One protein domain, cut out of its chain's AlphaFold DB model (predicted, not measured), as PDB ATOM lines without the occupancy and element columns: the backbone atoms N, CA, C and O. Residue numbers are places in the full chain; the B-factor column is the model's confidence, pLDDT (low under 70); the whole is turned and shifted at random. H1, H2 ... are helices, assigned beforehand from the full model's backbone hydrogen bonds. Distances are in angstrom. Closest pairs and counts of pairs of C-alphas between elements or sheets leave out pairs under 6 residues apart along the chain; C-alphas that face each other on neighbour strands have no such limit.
ATOM      1  N   VAL A 717     -44.307 -10.147  -2.562       94.81
ATOM      2  CA  VAL A 717     -43.445  -9.395  -3.477       94.81
ATOM      3  C   VAL A 717     -44.078  -8.067  -3.860       94.81
ATOM      4  O   VAL A 717     -43.433  -7.028  -3.709       94.81
ATOM      5  N   THR A 718     -45.339  -8.066  -4.287       94.31
ATOM      6  CA  THR A 718     -46.085  -6.844  -4.617       94.31
ATOM      7  C   THR A 718     -46.120  -5.897  -3.420       94.31
ATOM      8  O   THR A 718     -45.713  -4.743  -3.534       94.31
ATOM      9  N   TYR A 719     -46.471  -6.396  -2.230       93.94
ATOM     10  CA  TYR A 719     -46.543  -5.557  -1.033       93.94
ATOM     11  C   TYR A 719     -45.201  -4.895  -0.694       93.94
ATOM     12  O   TYR A 719     -45.125  -3.670  -0.589       93.94
ATOM     13  N   PHE A 720     -44.122  -5.668  -0.533       94.94
ATOM     14  CA  PHE A 720     -42.838  -5.102  -0.109       94.94
ATOM     15  C   PHE A 720     -42.092  -4.367  -1.226       94.94
ATOM     16  O   PHE A 720     -41.248  -3.519  -0.921       94.94
ATOM     17  N   SER A 721     -42.387  -4.639  -2.500       95.69
ATOM     18  CA  SER A 721     -41.828  -3.875  -3.623       95.69
ATOM     19  C   SER A 721     -42.473  -2.490  -3.752       95.69
ATOM     20  O   SER A 721     -41.773  -1.524  -4.057       95.69
ATOM     21  N   GLU A 722     -43.754  -2.359  -3.404       94.75
ATOM     22  CA  GLU A 722     -44.491  -1.091  -3.415       94.75
ATOM     23  C   GLU A 722     -44.370  -0.292  -2.106       94.75
ATOM     24  O   GLU A 722     -44.399   0.940  -2.121       94.75
ATOM     25  N   TYR A 723     -44.232  -0.960  -0.953       93.25
ATOM     26  CA  TYR A 723     -44.291  -0.319   0.366       93.25
ATOM     27  C   TYR A 723     -43.215   0.762   0.547       93.25
ATOM     28  O   TYR A 723     -42.016   0.470   0.555       93.25
ATOM     29  N   ASN A 724     -43.625   2.017   0.752       93.12
ATOM     30  CA  ASN A 724     -42.700   3.149   0.838       93.12
ATOM     31  C   ASN A 724     -42.976   4.091   2.018       93.12
ATOM     32  O   ASN A 724     -42.999   5.315   1.890       93.12
ATOM     33  N   VAL A 725     -43.195   3.517   3.200       91.06
ATOM     34  CA  VAL A 725     -43.408   4.294   4.425       91.06
ATOM     35  C   VAL A 725     -42.063   4.598   5.098       91.06
ATOM     36  O   VAL A 725     -41.273   3.692   5.368       91.06
ATOM     37  N   CYS A 726     -41.795   5.874   5.385       90.06
ATOM     38  CA  CYS A 726     -40.506   6.356   5.887       90.06
ATOM     39  C   CYS A 726     -40.625   7.074   7.238       90.06
ATOM     40  O   CYS A 726     -41.297   8.096   7.377       90.06
ATOM     41  N   LYS A 727     -39.883   6.601   8.238       89.25
ATOM     42  CA  LYS A 727     -39.757   7.205   9.566       89.25
ATOM     43  C   LYS A 727     -38.657   8.262   9.583       89.25
ATOM     44  O   LYS A 727     -37.479   7.970   9.817       89.25
ATOM     45  N   SER A 728     -39.049   9.511   9.355       88.69
ATOM     46  CA  SER A 728     -38.171  10.676   9.444       88.69
ATOM     47  C   SER A 728     -38.957  11.891   9.922       88.69
ATOM     48  O   SER A 728     -39.863  12.346   9.230       88.69
ATOM     49  N   ASP A 729     -38.577  12.445  11.077       86.31
ATOM     50  CA  ASP A 729     -39.235  13.631  11.644       86.31
ATOM     51  C   ASP A 729     -39.182  14.814  10.662       86.31
ATOM     52  O   ASP A 729     -40.163  15.530  10.486       86.31
ATOM     53  N   GLN A 730     -38.041  15.003   9.982       86.88
ATOM     54  CA  GLN A 730     -37.898  16.050   8.967       86.88
ATOM     55  C   GLN A 730     -38.831  15.790   7.783       86.88
ATOM     56  O   GLN A 730     -39.476  16.723   7.321       86.88
ATOM     57  N   PHE A 731     -38.926  14.539   7.320       88.44
ATOM     58  CA  PHE A 731     -39.820  14.207   6.215       88.44
ATOM     59  C   PHE A 731     -41.266  14.498   6.576       88.44
ATOM     60  O   PHE A 731     -41.948  15.197   5.845       88.44
ATOM     61  N   GLY A 732     -41.726  13.977   7.710       88.56
ATOM     62  CA  GLY A 732     -43.124  14.088   8.074       88.56
ATOM     63  C   GLY A 732     -43.541  15.525   8.393       88.56
ATOM     64  O   GLY A 732     -44.661  15.903   8.067       88.56
ATOM     65  N   ASN A 733     -42.644  16.352   8.946       87.12
ATOM     66  CA  ASN A 733     -42.914  17.779   9.146       87.12
ATOM     67  C   ASN A 733     -43.065  18.528   7.814       87.12
ATOM     68  O   ASN A 733     -44.019  19.281   7.646       87.12
ATOM     69  N   GLU A 734     -42.151  18.307   6.864       88.75
ATOM     70  CA  GLU A 734     -42.217  18.912   5.523       88.75
ATOM     71  C   GLU A 734     -43.425  18.385   4.739       88.75
ATOM     72  O   GLU A 734     -44.137  19.148   4.087       88.75
ATOM     73  N   PHE A 735     -43.730  17.092   4.884       88.56
ATOM     74  CA  PHE A 735     -44.898  16.463   4.283       88.56
ATOM     75  C   PHE A 735     -46.195  17.097   4.766       88.56
ATOM     76  O   PHE A 735     -47.075  17.409   3.964       88.56
ATOM     77  N   GLN A 736     -46.296  17.357   6.068       86.94
ATOM     78  CA  GLN A 736     -47.445  18.034   6.650       86.94
ATOM     79  C   GLN A 736     -47.509  19.514   6.237       86.94
ATOM     80  O   GLN A 736     -48.586  19.999   5.893       86.94
ATOM     81  N   LEU A 737     -46.371  20.217   6.207       87.62
ATOM     82  CA  LEU A 737     -46.281  21.626   5.799       87.62
ATOM     83  C   LEU A 737     -46.746  21.841   4.353       87.62
ATOM     84  O   LEU A 737     -47.423  22.823   4.053       87.62
ATOM     85  N   HIS A 738     -46.413  20.902   3.470       86.69
ATOM     86  CA  HIS A 738     -46.758  20.949   2.054       86.69
ATOM     87  C   HIS A 738     -48.003  20.125   1.698       86.69
ATOM     88  O   HIS A 738     -48.272  19.912   0.521       86.69
ATOM     89  N   SER A 739     -48.792  19.693   2.692       85.56
ATOM     90  CA  SER A 739     -50.047  18.944   2.487       85.56
ATOM     91  C   SER A 739     -49.895  17.695   1.599       85.56
ATOM     92  O   SER A 739     -50.812  17.326   0.867       85.56
ATOM     93  N   GLY A 740     -48.731  17.042   1.661       84.25
ATOM     94  CA  GLY A 740     -48.389  15.860   0.865       84.25
ATOM     95  C   GLY A 740     -47.868  16.134  -0.547       84.25
ATOM     96  O   GLY A 740     -47.584  15.186  -1.269       84.25
ATOM     97  N   ASP A 741     -47.697  17.395  -0.951       85.81
ATOM     98  CA  ASP A 741     -47.158  17.736  -2.270       85.81
ATOM     99  C   ASP A 741     -45.638  17.516  -2.332       85.81
ATOM    100  O   ASP A 741     -44.840  18.369  -1.925       85.81
ATOM    101  N   LEU A 742     -45.235  16.347  -2.840       84.62
ATOM    102  CA  LEU A 742     -43.834  15.935  -2.945       84.62
ATOM    103  C   LEU A 742     -43.002  16.867  -3.835       84.62
ATOM    104  O   LEU A 742     -41.803  17.021  -3.594       84.62
ATOM    105  N   THR A 743     -43.616  17.550  -4.808       84.50
ATOM    106  CA  THR A 743     -42.903  18.463  -5.718       84.50
ATOM    107  C   THR A 743     -42.347  19.688  -4.993       84.50
ATOM    108  O   THR A 743     -41.327  20.244  -5.400       84.50
ATOM    109  N   LYS A 744     -42.970  20.071  -3.870       84.56
ATOM    110  CA  LYS A 744     -42.544  21.187  -3.015       84.56
ATOM    111  C   LYS A 744     -41.475  20.789  -1.996       84.56
ATOM    112  O   LYS A 744     -40.837  21.663  -1.414       84.56
ATOM    113  N   MET A 745     -41.216  19.492  -1.812       79.75
ATOM    114  CA  MET A 745     -40.294  18.966  -0.795       79.75
ATOM    115  C   MET A 745     -38.845  18.794  -1.289       79.75
ATOM    116  O   MET A 745     -38.094  17.971  -0.766       79.75
ATOM    117  N   GLN A 746     -38.402  19.595  -2.264       69.12
ATOM    118  CA  GLN A 746     -37.059  19.487  -2.866       69.12
ATOM    119  C   GLN A 746     -35.906  19.665  -1.856       69.12
ATOM    120  O   GLN A 746     -34.806  19.156  -2.066       69.12
ATOM    121  N   ASN A 747     -36.155  20.340  -0.728       69.06
ATOM    122  CA  ASN A 747     -35.148  20.600   0.308       69.06
ATOM    123  C   ASN A 747     -34.902  19.420   1.258       69.06
ATOM    124  O   ASN A 747     -33.987  19.456   2.091       69.06
ATOM    125  N   VAL A 748     -35.703  18.360   1.169       70.25
ATOM    126  CA  VAL A 748     -35.528  17.189   2.017       70.25
ATOM    127  C   VAL A 748     -34.397  16.345   1.440       70.25
ATOM    128  O   VAL A 748     -34.585  15.587   0.492       70.25
ATOM    129  N   ARG A 749     -33.208  16.469   2.046       66.25
ATOM    130  CA  ARG A 749     -31.921  15.868   1.624       66.25
ATOM    131  C   ARG A 749     -31.961  14.394   1.197       66.25
ATOM    132  O   ARG A 749     -31.017  13.932   0.566       66.25
ATOM    133  N   PHE A 750     -32.984  13.650   1.596       67.00
ATOM    134  CA  PHE A 750     -33.114  12.222   1.341       67.00
ATOM    135  C   PHE A 750     -34.236  11.857   0.353       67.00
ATOM    136  O   PHE A 750     -34.167  10.755  -0.170       67.00
ATOM    137  N   LEU A 751     -35.194  12.741   0.022       63.06
ATOM    138  CA  LEU A 751     -36.345  12.396  -0.836       63.06
ATOM    139  C   LEU A 751     -36.023  11.967  -2.279       63.06
ATOM    140  O   LEU A 751     -36.654  11.012  -2.731       63.06
ATOM    141  N   PRO A 752     -35.042  12.560  -2.996       54.22
ATOM    142  CA  PRO A 752     -34.786  12.214  -4.399       54.22
ATOM    143  C   PRO A 752     -34.394  10.750  -4.641       54.22
ATOM    144  O   PRO A 752     -34.374  10.300  -5.778       54.22
ATOM    145  N   ARG A 753     -34.037  10.008  -3.584       66.19
ATOM    146  CA  ARG A 753     -33.633   8.597  -3.668       66.19
ATOM    147  C   ARG A 753     -34.733   7.617  -3.261       66.19
ATOM    148  O   ARG A 753     -34.480   6.421  -3.259       66.19
ATOM    149  N   VAL A 754     -35.914   8.111  -2.882       67.25
ATOM    150  CA  VAL A 754     -36.997   7.296  -2.302       67.25
ATOM    151  C   VAL A 754     -38.132   7.061  -3.303       67.25
ATOM    152  O   VAL A 754     -38.943   6.169  -3.088       67.25
ATOM    153  N   THR A 755     -38.152   7.752  -4.444       81.62
ATOM    154  CA  THR A 755     -39.111   7.546  -5.548       81.62
ATOM    155  C   THR A 755     -38.498   6.742  -6.708       81.62
ATOM    156  O   THR A 755     -37.270   6.678  -6.842       81.62
ATOM    157  N   GLY A 756     -39.338   6.096  -7.525       87.25
ATOM    158  CA  GLY A 756     -38.932   5.303  -8.696       87.25
ATOM    159  C   GLY A 756     -38.929   3.782  -8.483       87.25
ATOM    160  O   GLY A 756     -39.098   3.293  -7.366       87.25
ATOM    161  N   GLY A 757     -38.731   3.030  -9.570       90.81
ATOM    162  CA  GLY A 757     -38.939   1.577  -9.586       90.81
ATOM    163  C   GLY A 757     -40.409   1.225  -9.356       90.81
ATOM    164  O   GLY A 757     -41.290   1.956  -9.794       90.81
ATOM    165  N   SER A 758     -40.663   0.145  -8.622       94.50
ATOM    166  CA  SER A 758     -42.013  -0.268  -8.202       94.50
ATOM    167  C   SER A 758     -42.548   0.467  -6.966       94.50
ATOM    168  O   SER A 758     -43.596   0.105  -6.441       94.50
ATOM    169  N   ARG A 759     -41.794   1.419  -6.399       94.00
ATOM    170  CA  ARG A 759     -42.129   2.032  -5.106       94.00
ATOM    171  C   ARG A 759     -43.330   2.963  -5.252       94.00
ATOM    172  O   ARG A 759     -43.332   3.825  -6.126       94.00
ATOM    173  N   ASN A 760     -44.272   2.877  -4.315       93.25
ATOM    174  CA  ASN A 760     -45.282   3.918  -4.141       93.25
ATOM    175  C   ASN A 760     -44.626   5.242  -3.742       93.25
ATOM    176  O   ASN A 760     -43.495   5.269  -3.248       93.25
ATOM    177  N   ASP A 761     -45.360   6.340  -3.877       90.56
ATOM    178  CA  ASP A 761     -44.917   7.627  -3.355       90.56
ATOM    179  C   ASP A 761     -44.591   7.533  -1.853       90.56
ATOM    180  O   ASP A 761     -45.326   6.895  -1.085       90.56
ATOM    181  N   PRO A 762     -43.467   8.127  -1.405       91.81
ATOM    182  CA  PRO A 762     -43.052   8.027  -0.022       91.81
ATOM    183  C   PRO A 762     -44.101   8.655   0.892       91.81
ATOM    184  O   PRO A 762     -44.519   9.797   0.703       91.81
ATOM    185  N   THR A 763     -44.482   7.925   1.935       91.31
ATOM    186  CA  THR A 763     -45.418   8.402   2.959       91.31
ATOM    187  C   THR A 763     -44.720   8.451   4.314       91.31
ATOM    188  O   THR A 763     -43.947   7.549   4.652       91.31
ATOM    189  N   PRO A 764     -44.892   9.521   5.108       90.94
ATOM    190  CA  PRO A 764     -44.252   9.591   6.410       90.94
ATOM    191  C   PRO A 764     -44.901   8.582   7.353       90.94
ATOM    192  O   PRO A 764     -46.121   8.539   7.501       90.94
ATOM    193  N   TRP A 765     -44.076   7.797   8.037       91.12
ATOM    194  CA  TRP A 765     -44.556   6.985   9.144       91.12
ATOM    195  C   TRP A 765     -45.052   7.918  10.258       91.12
ATOM    196  O   TRP A 765     -44.345   8.851  10.651       91.12
ATOM    197  N   SER A 766     -46.256   7.674  10.772       88.00
ATOM    198  CA  SER A 766     -46.880   8.529  11.780       88.00
ATOM    199  C   SER A 766     -47.093   7.798  13.100       88.00
ATOM    200  O   SER A 766     -47.668   6.713  13.130       88.00
ATOM    201  N   TRP A 767     -46.723   8.446  14.199       86.69
ATOM    202  CA  TRP A 767     -47.033   8.009  15.551       86.69
ATOM    203  C   TRP A 767     -48.527   8.155  15.831       86.69
ATOM    204  O   TRP A 767     -49.070   9.248  15.674       86.69
ATOM    205  N   LEU A 768     -49.171   7.091  16.303       87.00
ATOM    206  CA  LEU A 768     -50.548   7.130  16.793       87.00
ATOM    207  C   LEU A 768     -50.574   7.536  18.270       87.00
ATOM    208  O   LEU A 768     -49.750   7.075  19.064       87.00
ATOM    209  N   CYS A 769     -51.522   8.395  18.645       88.00
ATOM    210  CA  CYS A 769     -51.784   8.686  20.047       88.00
ATOM    211  C   CYS A 769     -52.238   7.408  20.774       88.00
ATOM    212  O   CYS A 769     -53.191   6.776  20.320       88.00
ATOM    213  N   PRO A 770     -51.593   7.023  21.894       86.75
ATOM    214  CA  PRO A 770     -51.960   5.812  22.623       86.75
ATOM    215  C   PRO A 770     -53.275   5.956  23.401       86.75
ATOM    216  O   PRO A 770     -53.797   4.953  23.879       86.75
ATOM    217  N   THR A 771     -53.803   7.174  23.565       86.62
ATOM    218  CA  THR A 771     -55.066   7.407  24.271       86.62
ATOM    219  C   THR A 771     -56.230   6.839  23.445       86.62
ATOM    220  O   THR A 771     -56.444   7.314  22.321       86.62
ATOM    221  N   PRO A 772     -56.991   5.853  23.968       88.94
ATOM    222  CA  PRO A 772     -58.107   5.240  23.249       88.94
ATOM    223  C   PRO A 772     -59.096   6.290  22.732       88.94
ATOM    224  O   PRO A 772     -59.417   7.235  23.448       88.94
ATOM    225  N   GLY A 773     -59.537   6.148  21.480       87.56
ATOM    226  CA  GLY A 773     -60.481   7.062  20.822       87.56
ATOM    227  C   GLY A 773     -59.878   8.347  20.236       87.56
ATOM    228  O   GLY A 773     -60.557   9.031  19.480       87.56
ATOM    229  N   CYS A 774     -58.615   8.696  20.524       89.56
ATOM    230  CA  CYS A 774     -58.056   9.956  20.021       89.56
ATOM    231  C   CYS A 774     -57.801   9.942  18.505       89.56
ATOM    232  O   CYS A 774     -57.985  10.964  17.847       89.56
ATOM    233  N   GLY A 775     -57.262   8.843  17.967       87.69
ATOM    234  CA  GLY A 775     -56.924   8.691  16.543       87.69
ATOM    235  C   GLY A 775     -55.842   9.638  15.987       87.69
ATOM    236  O   GLY A 775     -55.454   9.500  14.828       87.69
ATOM    237  N   ALA A 776     -55.329  10.589  16.780       89.00
ATOM    238  CA  ALA A 776     -54.390  11.600  16.307       89.00
ATOM    239  C   ALA A 776     -53.058  10.982  15.859       89.00
ATOM    240  O   ALA A 776     -52.487  10.128  16.545       89.00
ATOM    241  N   ARG A 777     -52.559  11.457  14.713       88.94
ATOM    242  CA  ARG A 777     -51.319  11.008  14.075       88.94
ATOM    243  C   ARG A 777     -50.287  12.120  14.062       88.94
ATOM    244  O   ARG A 777     -50.604  13.261  13.731       88.94
ATOM    245  N   PHE A 778     -49.044  11.778  14.376       86.75
ATOM    246  CA  PHE A 778     -47.949  12.739  14.431       86.75
ATOM    247  C   PHE A 778     -46.763  12.265  13.595       86.75
ATOM    248  O   PHE A 778     -46.300  11.145  13.793       86.75
ATOM    249  N   PRO A 779     -46.202  13.107  12.715       84.25
ATOM    250  CA  PRO A 779     -45.007  12.749  11.952       84.25
ATOM    251  C   PRO A 779     -43.742  12.629  12.813       84.25
ATOM    252  O   PRO A 779     -42.759  12.028  12.389       84.25
ATOM    253  N   ALA A 780     -43.753  13.208  14.018       84.00
ATOM    254  CA  ALA A 780     -42.603  13.263  14.910       84.00
ATOM    255  C   ALA A 780     -42.983  12.891  16.345       84.00
ATOM    256  O   ALA A 780     -44.035  13.300  16.850       84.00
ATOM    257  N   LEU A 781     -42.088  12.185  17.049       81.00
ATOM    258  CA  LEU A 781     -42.378  11.746  18.422       81.00
ATOM    259  C   LEU A 781     -42.533  12.931  19.376       81.00
ATOM    260  O   LEU A 781     -43.327  12.876  20.312       81.00
ATOM    261  N   LEU A 782     -41.787  14.016  19.154       82.81
ATOM    262  CA  LEU A 782     -41.910  15.223  19.970       82.81
ATOM    263  C   LEU A 782     -43.330  15.798  19.898       82.81
ATOM    264  O   LEU A 782     -43.876  16.188  20.926       82.81
ATOM    265  N   ALA A 783     -43.945  15.798  18.713       83.12
ATOM    266  CA  ALA A 783     -45.314  16.264  18.539       83.12
ATOM    267  C   ALA A 783     -46.314  15.337  19.248       83.12
ATOM    268  O   ALA A 783     -47.174  15.834  19.974       83.12
ATOM    269  N   LEU A 784     -46.131  14.011  19.152       86.19
ATOM    270  CA  LEU A 784     -46.908  13.055  19.948       86.19
ATOM    271  C   LEU A 784     -46.725  13.293  21.455       86.19
ATOM    272  O   LEU A 784     -47.692  13.256  22.204       86.19
ATOM    273  N   THR A 785     -45.504  13.567  21.912       82.25
ATOM    274  CA  THR A 785     -45.212  13.797  23.335       82.25
ATOM    275  C   THR A 785     -45.924  15.051  23.833       82.25
ATOM    276  O   THR A 785     -46.586  15.010  24.864       82.25
ATOM    277  N   ILE A 786     -45.840  16.152  23.078       82.25
ATOM    278  CA  ILE A 786     -46.551  17.399  23.387       82.25
ATOM    279  C   ILE A 786     -48.060  17.146  23.424       82.25
ATOM    280  O   ILE A 786     -48.719  17.538  24.382       82.25
ATOM    281  N   HIS A 787     -48.603  16.439  22.435       88.19
ATOM    282  CA  HIS A 787     -50.012  16.069  22.421       88.19
ATOM    283  C   HIS A 787     -50.402  15.229  23.645       88.19
ATOM    284  O   HIS A 787     -51.368  15.566  24.329       88.19
ATOM    285  N   GLY A 788     -49.608  14.207  23.972       84.06
ATOM    286  CA  GLY A 788     -49.811  13.312  25.109       84.06
ATOM    287  C   GLY A 788     -49.864  14.033  26.456       84.06
ATOM    288  O   GLY A 788     -50.614  13.609  27.324       84.06
ATOM    289  N   THR A 789     -49.175  15.174  26.618       84.75
ATOM    290  CA  THR A 789     -49.297  15.990  27.848       84.75
ATOM    291  C   THR A 789     -50.687  16.595  28.062       84.75
ATOM    292  O   THR A 789     -51.014  16.987  29.176       84.75
ATOM    293  N   SER A 790     -51.501  16.672  27.008       87.31
ATOM    294  CA  SER A 790     -52.853  17.248  27.036       87.31
ATOM    295  C   SER A 790     -53.958  16.257  26.656       87.31
ATOM    296  O   SER A 790     -55.137  16.565  26.808       87.31
ATOM    297  N   CYS A 791     -53.602  15.078  26.138       89.06
ATOM    298  CA  CYS A 791     -54.543  14.106  25.597       89.06
ATOM    299  C   CYS A 791     -54.895  13.032  26.629       89.06
ATOM    300  O   CYS A 791     -54.326  11.939  26.636       89.06
ATOM    301  N   THR A 792     -55.861  13.340  27.490       91.19
ATOM    302  CA  THR A 792     -56.431  12.386  28.452       91.19
ATOM    303  C   THR A 792     -57.701  11.729  27.895       91.19
ATOM    304  O   THR A 792     -58.344  12.319  27.021       91.19
ATOM    305  N   PRO A 793     -58.114  10.545  28.392       92.25
ATOM    306  CA  PRO A 793     -59.379   9.921  27.993       92.25
ATOM    307  C   PRO A 793     -60.585  10.857  28.147       92.25
ATOM    308  O   PRO A 793     -61.409  10.935  27.246       92.25
ATOM    309  N   ALA A 794     -60.630  11.664  29.216       90.31
ATOM    310  CA  ALA A 794     -61.680  12.665  29.427       90.31
ATOM    311  C   ALA A 794     -61.684  13.770  28.355       90.31
ATOM    312  O   ALA A 794     -62.741  14.244  27.948       90.31
ATOM    313  N   VAL A 795     -60.505  14.183  27.870       87.62
ATOM    314  CA  VAL A 795     -60.404  15.136  26.754       87.62
ATOM    315  C   VAL A 795     -60.876  14.489  25.457       87.62
ATOM    316  O   VAL A 795     -61.579  15.139  24.693       87.62
TER     317      VAL A 795
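This is residues 717 to 795 of the 1007 residues of the protein "C2H2-type domain-containing protein" of Elsinoe australis (UniProt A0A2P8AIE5). Little regular structure: three short helices, H1, H2 and H3, are strung along a loosely looping chain, and no two of them pack together. After H2, residues 738 to 780 swing out to one end of the long axis at Gly 757, then fold back past the H1 to H2 link toward H3. The printed part has 79 residues, with no named strand; the class is all helix, though the helices hold only 23 residues. It is loose, radius of gyration of the C-alphas 14.7 A, and only just flat, spanning 46 by 31 by 16 A.

H1, residues 717 to 722, is apart from H2, residues 729 to 737, and from H3, residues 781 to 788. H2 and H3 are close but not clearly touching: their closest C-alphas, of Asp 729 and Leu 781, are 7.7 A apart. They run the same way at a steep tilt of 65 degrees. Residues 725 to 726 pair with 763 to 764, parallel, and 767 to 768 with 777 to 778, antiparallel. In H1, H2 and H3 every O i to N i+4 pair is within hydrogen-bond range.

H1 begins at C-alpha 717 (-43.445, -9.395, -3.477) and is 8.4 A long. H2 is 12.2 A long. H3, 10.1 A long, ends at C-alpha 788 (-49.811, 13.312, 25.109).

The farthest C-alphas, of Gly 757 and Ala 794, are 46.5 A apart. The printed part has no cut; the H2 to H3 link is long. Residues 746 to 747 and 749 to 754 have pLDDT under 70.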